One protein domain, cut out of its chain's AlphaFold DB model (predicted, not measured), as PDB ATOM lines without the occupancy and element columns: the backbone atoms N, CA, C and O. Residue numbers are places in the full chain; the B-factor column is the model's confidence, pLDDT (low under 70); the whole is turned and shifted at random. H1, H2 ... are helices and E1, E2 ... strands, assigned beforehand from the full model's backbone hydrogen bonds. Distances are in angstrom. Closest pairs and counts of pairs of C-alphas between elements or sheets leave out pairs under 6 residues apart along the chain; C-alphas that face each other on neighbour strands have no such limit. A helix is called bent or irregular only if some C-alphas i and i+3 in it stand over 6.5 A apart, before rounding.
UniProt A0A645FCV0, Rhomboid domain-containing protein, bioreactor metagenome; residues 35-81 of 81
ATOM      1  N   GLY A  35      82.761  10.492   4.141       82.06
ATOM      2  CA  GLY A  35      82.264  10.645   2.779       82.06
ATOM      3  C   GLY A  35      83.382  10.961   1.778       82.06
ATOM      4  O   GLY A  35      84.306  11.708   2.106       82.06
ATOM      5  N   PRO A  36      83.296  10.439   0.541       81.44
ATOM      6  CA  PRO A  36      84.268  10.729  -0.508       81.44
ATOM      7  C   PRO A  36      84.244  12.215  -0.893       81.44
ATOM      8  O   PRO A  36      83.178  12.836  -0.970       81.44
ATOM      9  N   ASN A  37      85.414  12.789  -1.176       84.56
ATOM     10  CA  ASN A  37      85.568  14.187  -1.576       84.56
ATOM     11  C   ASN A  37      86.058  14.259  -3.021       84.56
ATOM     12  O   ASN A  37      87.258  14.327  -3.306       84.56
ATOM     13  N   PHE A  38      85.100  14.251  -3.942       85.81
ATOM     14  CA  PHE A  38      85.384  14.340  -5.364       85.81
ATOM     15  C   PHE A  38      85.852  15.745  -5.746       85.81
ATOM     16  O   PHE A  38      85.149  16.733  -5.527       85.81
ATOM     17  N   LYS A  39      87.014  15.831  -6.399       85.00
ATOM     18  CA  LYS A  39      87.460  17.041  -7.092       85.00
ATOM     19  C   LYS A  39      87.607  16.769  -8.576       85.00
ATOM     20  O   LYS A  39      88.051  15.708  -9.007       85.00
ATOM     21  N   VAL A  40      87.262  17.786  -9.351       88.19
ATOM     22  CA  VAL A  40      87.483  17.801 -10.790       88.19
ATOM     23  C   VAL A  40      88.972  18.039 -11.039       88.19
ATOM     24  O   VAL A  40      89.514  19.062 -10.617       88.19
ATOM     25  N   GLN A  41      89.635  17.100 -11.710       87.38
ATOM     26  CA  GLN A  41      91.030  17.214 -12.128       87.38
ATOM     27  C   GLN A  41      91.131  17.162 -13.654       87.38
ATOM     28  O   GLN A  41      90.427  16.406 -14.320       87.38
ATOM     29  N   GLN A  42      92.002  18.004 -14.210       84.06
ATOM     30  CA  GLN A  42      92.345  17.996 -15.632       84.06
ATOM     31  C   GLN A  42      93.451  16.959 -15.856       84.06
ATOM     32  O   GLN A  42      94.534  17.079 -15.283       84.06
ATOM     33  N   THR A  43      93.168  15.951 -16.675       84.56
ATOM     34  CA  THR A  43      94.081  14.872 -17.068       84.56
ATOM     35  C   THR A  43      94.360  14.957 -18.574       84.56
ATOM     36  O   THR A  43      93.642  15.637 -19.307       84.56
ATOM     37  N   LEU A  44      95.382  14.248 -19.073       83.12
ATOM     38  CA  LEU A  44      95.708  14.199 -20.512       83.12
ATOM     39  C   LEU A  44      94.528  13.779 -21.415       83.12
ATOM     40  O   LEU A  44      94.477  14.187 -22.571       83.12
ATOM     41  N   ASN A  45      93.571  13.014 -20.883       85.25
ATOM     42  CA  ASN A  45      92.377  12.544 -21.591       85.25
ATOM     43  C   ASN A  45      91.107  13.377 -21.304       85.25
ATOM     44  O   ASN A  45      90.023  12.981 -21.727       85.25
ATOM     45  N   GLY A  46      91.211  14.510 -20.595       88.00
ATOM     46  CA  GLY A  46      90.087  15.406 -20.298       88.00
ATOM     47  C   GLY A  46      89.804  15.608 -18.805       88.00
ATOM     48  O   GLY A  46      90.700  15.536 -17.967       88.00
ATOM     49  N   LEU A  47      88.543  15.911 -18.479       87.12
ATOM     50  CA  LEU A  47      88.066  16.158 -17.116       87.12
ATOM     51  C   LEU A  47      87.723  14.843 -16.408       87.12
ATOM     52  O   LEU A  47      86.830  14.124 -16.849       87.12
ATOM     53  N   GLU A  48      88.381  14.565 -15.285       88.50
ATOM     54  CA  GLU A  48      88.132  13.380 -14.460       88.50
ATOM     55  C   GLU A  48      87.686  13.787 -13.048       88.50
ATOM     56  O   GLU A  48      88.197  14.745 -12.462       88.50
ATOM     57  N   LEU A  49      86.711  13.063 -12.493       86.56
ATOM     58  CA  LEU A  49      86.307  13.192 -11.094       86.56
ATOM     59  C   LEU A  49      87.155  12.238 -10.261       86.56
ATOM     60  O   LEU A  49      86.916  11.032 -10.261       86.56
ATOM     61  N   LYS A  50      88.135  12.782  -9.542       84.69
ATOM     62  CA  LYS A  50      88.982  11.996  -8.649       84.69
ATOM     63  C   LYS A  50      88.565  12.232  -7.209       84.69
ATOM     64  O   LYS A  50      88.426  13.379  -6.784       84.69
ATOM     65  N   ASP A  51      88.394  11.156  -6.451       83.12
ATOM     66  CA  ASP A  51      88.288  11.270  -5.000       83.12
ATOM     67  C   ASP A  51      89.650  11.671  -4.426       83.12
ATOM     68  O   ASP A  51      90.674  11.032  -4.684       83.12
ATOM     69  N   VAL A  52      89.669  12.787  -3.711       82.81
ATOM     70  CA  VAL A  52      90.876  13.357  -3.102       82.81
ATOM     71  C   VAL A  52      90.937  13.020  -1.615       82.81
ATOM     72  O   VAL A  52      91.928  13.325  -0.956       82.81
ATOM     73  N   HIS A  53      89.893  12.384  -1.085       79.00
ATOM     74  CA  HIS A  53      89.882  11.877   0.270       79.00
ATOM     75  C   HIS A  53      90.807  10.658   0.379       79.00
ATOM     76  O   HIS A  53      90.710   9.703  -0.396       79.00
ATOM     77  N   SER A  54      91.748  10.692   1.326       77.38
ATOM     78  CA  SER A  54      92.645   9.561   1.549       77.38
ATOM     79  C   SER A  54      91.878   8.426   2.220       77.38
ATOM     80  O   SER A  54      91.221   8.622   3.241       77.38
ATOM     81  N   THR A  55      92.006   7.202   1.706       74.38
ATOM     82  CA  THR A  55      91.332   6.018   2.268       74.38
ATOM     83  C   THR A  55      91.691   5.805   3.741       74.38
ATOM     84  O   THR A  55      90.875   5.332   4.525       74.38
ATOM     85  N   HIS A  56      92.907   6.187   4.135       77.19
ATOM     86  CA  HIS A  56      93.369   6.127   5.519       77.19
ATOM     87  C   HIS A  56      92.624   7.119   6.429       77.19
ATOM     88  O   HIS A  56      92.281   6.777   7.558       77.19
ATOM     89  N   GLU A  57      92.323   8.324   5.942       75.38
ATOM     90  CA  GLU A  57      91.539   9.323   6.681       75.38
ATOM     91  C   GLU A  57      90.086   8.866   6.847       75.38
ATOM     92  O   GLU A  57      89.530   8.995   7.938       75.38
ATOM     93  N   ALA A  58      89.513   8.232   5.819       78.38
ATOM     94  CA  ALA A  58      88.178   7.638   5.885       78.38
ATOM     95  C   ALA A  58      88.088   6.541   6.962       78.38
ATOM     96  O   ALA A  58      87.128   6.491   7.735       78.38
ATOM     97  N   TRP A  59      89.113   5.686   7.058       83.25
ATOM     98  CA  TRP A  59      89.197   4.639   8.081       83.25
ATOM     99  C   TRP A  59      89.290   5.205   9.500       83.25
ATOM    100  O   TRP A  59      88.593   4.724  10.394       83.25
ATOM    101  N   TRP A  60      90.094   6.250   9.713       81.88
ATOM    102  CA  TRP A  60      90.138   6.944  11.003       81.88
ATOM    103  C   TRP A  60      88.806   7.612  11.340       81.88
ATOM    104  O   TRP A  60      88.350   7.521  12.480       81.88
ATOM    105  N   GLY A  61      88.147   8.207  10.345       79.19
ATOM    106  CA  GLY A  61      86.800   8.751  10.475       79.19
ATOM    107  C   GLY A  61      85.785   7.708  10.942       79.19
ATOM    108  O   GLY A  61      85.052   7.943  11.903       79.19
ATOM    109  N   PHE A  62      85.791   6.526  10.321       82.44
ATOM    110  CA  PHE A  62      84.931   5.405  10.700       82.44
ATOM    111  C   PHE A  62      85.196   4.917  12.129       82.44
ATOM    112  O   PHE A  62      84.255   4.774  12.913       82.44
ATOM    113  N   LEU A  63      86.463   4.698  12.490       86.88
ATOM    114  CA  LEU A  63      86.839   4.201  13.815       86.88
ATOM    115  C   LEU A  63      86.483   5.191  14.927       86.88
ATOM    116  O   LEU A  63      85.952   4.784  15.959       86.88
ATOM    117  N   LEU A  64      86.729   6.487  14.717       83.69
ATOM    118  CA  LEU A  64      86.392   7.521  15.697       83.69
ATOM    119  C   LEU A  64      84.879   7.687  15.844       83.69
ATOM    120  O   LEU A  64      84.384   7.741  16.969       83.69
ATOM    121  N   ALA A  65      84.136   7.719  14.734       80.25
ATOM    122  CA  ALA A  65      82.682   7.852  14.765       80.25
ATOM    123  C   ALA A  65      82.011   6.634  15.425       80.25
ATOM    124  O   ALA A  65      81.181   6.794  16.322       80.25
ATOM    125  N   GLY A  66      82.410   5.418  15.039       84.19
ATOM    126  CA  GLY A  66      81.912   4.179  15.639       84.19
ATOM    127  C   GLY A  66      82.319   4.026  17.107       84.19
ATOM    128  O   GLY A  66      81.503   3.633  17.944       84.19
ATOM    129  N   GLY A  67      83.554   4.402  17.446       86.38
ATOM    130  CA  GLY A  67      84.073   4.410  18.815       86.38
ATOM    131  C   GLY A  67      83.314   5.372  19.733       86.38
ATOM    132  O   GLY A  67      82.885   4.981  20.814       86.38
ATOM    133  N   LEU A  68      83.067   6.609  19.291       85.56
ATOM    134  CA  LEU A  68      82.270   7.583  20.046       85.56
ATOM    135  C   LEU A  68      80.821   7.122  20.226       85.56
ATOM    136  O   LEU A  68      80.293   7.186  21.335       85.56
ATOM    137  N   ALA A  69      80.185   6.625  19.162       83.31
ATOM    138  CA  ALA A  69      78.809   6.144  19.229       83.31
ATOM    139  C   ALA A  69      78.668   4.968  20.211       83.31
ATOM    140  O   ALA A  69      77.783   4.975  21.068       83.31
ATOM    141  N   SER A  70      79.571   3.989  20.132       83.38
ATOM    142  CA  SER A  70      79.581   2.840  21.044       83.38
ATOM    143  C   SER A  70      79.882   3.246  22.490       83.38
ATOM    144  O   SER A  70      79.186   2.787  23.393       83.38
ATOM    145  N   ALA A  71      80.830   4.160  22.723       86.50
ATOM    146  CA  ALA A  71      81.128   4.679  24.057       86.50
ATOM    147  C   ALA A  71      79.922   5.391  24.693       86.50
ATOM    148  O   ALA A  71      79.622   5.161  25.864       86.50
ATOM    149  N   ILE A  72      79.189   6.205  23.922       84.62
ATOM    150  CA  ILE A  72      77.969   6.880  24.391       84.62
ATOM    151  C   ILE A  72      76.892   5.856  24.762       84.62
ATOM    152  O   ILE A  72      76.268   5.977  25.816       84.62
ATOM    153  N   VAL A  73      76.681   4.836  23.925       83.00
ATOM    154  CA  VAL A  73      75.686   3.786  24.190       83.00
ATOM    155  C   VAL A  73      76.050   3.000  25.446       83.00
ATOM    156  O   VAL A  73      75.216   2.872  26.339       83.00
ATOM    157  N   ILE A  74      77.294   2.528  25.555       85.62
ATOM    158  CA  ILE A  74      77.771   1.764  26.714       85.62
ATOM    159  C   ILE A  74      77.692   2.616  27.987       85.62
ATOM    160  O   ILE A  74      77.173   2.151  28.999       85.62
ATOM    161  N   GLY A  75      78.123   3.877  27.933       84.81
ATOM    162  CA  GLY A  75      78.023   4.799  29.063       84.81
ATOM    163  C   GLY A  75      76.578   5.003  29.522       84.81
ATOM    164  O   GLY A  75      76.293   4.929  30.714       84.81
ATOM    165  N   LYS A  76      75.640   5.169  28.582       80.00
ATOM    166  CA  LYS A  76      74.211   5.299  28.898       80.00
ATOM    167  C   LYS A  76      73.634   4.019  29.518       80.00
ATOM    168  O   LYS A  76      72.787   4.114  30.398       80.00
ATOM    169  N   MET A  77      74.104   2.845  29.091       80.88
ATOM    170  CA  MET A  77      73.699   1.551  29.658       80.88
ATOM    171  C   MET A  77      74.253   1.317  31.070       80.88
ATOM    172  O   MET A  77      73.599   0.645  31.856       80.88
ATOM    173  N   ILE A  78      75.431   1.861  31.393       84.62
ATOM    174  CA  ILE A  78      76.051   1.747  32.726       84.62
ATOM    175  C   ILE A  78      75.443   2.751  33.714       84.62
ATOM    176  O   ILE A  78      75.214   2.408  34.865       84.62
ATOM    177  N   VAL A  79      75.184   3.987  33.278       79.31
ATOM    178  CA  VAL A  79      74.627   5.061  34.128       79.31
ATOM    179  C   VAL A  79      73.109   4.936  34.313       79.31
ATOM    180  O   VAL A  79      72.560   5.469  35.270       79.31
ATOM    181  N   GLY A  80      72.419   4.275  33.379       60.56
ATOM    182  CA  GLY A  80      70.974   4.042  33.431       60.56
ATOM    183  C   GLY A  80      70.538   2.814  34.241       60.56
ATOM    184  O   GLY A  80      69.350   2.490  34.202       60.56
ATOM    185  N   GLN A  81      71.470   2.127  34.911       51.41
ATOM    186  CA  GLN A  81      71.203   1.123  35.952       51.41
ATOM    187  C   GLN A  81      71.268   1.771  37.333       51.41
ATOM    188  O   GLN A  81      70.491   1.331  38.206       51.41
TER     189      GLN A  81
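Overview. This is residues 35 to 81 of the 81 residues of the protein "Rhomboid domain-containing protein" of bioreactor metagenome (UniProt A0A645FCV0). A small two-stranded hairpin, E1 and E2, forms a head at one end of a long single helix, H1, and the free part of the helix, residues 63 to 79, sticks out as an arm that makes much of the length. The printed part has 47 residues with two named strands and one named helix, in the order E1, E2, H1; the sheet has the order E1, E2 and is antiparallel, and the class is mixed, helices and strands. The whole is extended, a rod with a radius of gyration of the C-alphas of 18.6 A and spans of 63 by 14 by 7 A.

Arrangement. Start at E1, residues 38 to 43, and go on through a tight link of 2 residues to E2, residues 46 to 51. The two are a hairpin, antiparallel, with 146 degrees between their N-to-C directions. Look at the C-alphas of Phe 38 and Asp 51, which face each other at 4.2 A. Across the pair, N 41 and O 48 are within hydrogen-bond range at 2.9 A, and so are N 43 and O 46 at 2.8 A. A tight link of 3 residues then leads to H1, residues 55 to 79. E1 and H1 are apart. In H1 every O i to N i+4 pair is within hydrogen-bond range.

Along the chain. Find C-alpha 38 at (85.384, 14.340, -5.364), where E1 begins; it measures 14.6 A from first to last C-alpha. E2 measures 15.9 A from C-alpha 46 to C-alpha 51. Then find C-alpha 55 at (91.332, 6.018, 2.268); from there H1, not bent, runs 36.0 A to C-alpha 79 at (74.627, 5.061, 34.128).

Size, cuts and confidence. The C-alphas of Leu 44 and Gln 81 are the two farthest apart, at 62.9 A. Residues 63 to 81, of which 63 to 79 belong to H1, stand free. The printed part has no cut, and its last residue, Gln 81, is the chain's last. The mean pLDDT of the printed part is 82.0; look at residues 80 to 81 for the values under 70.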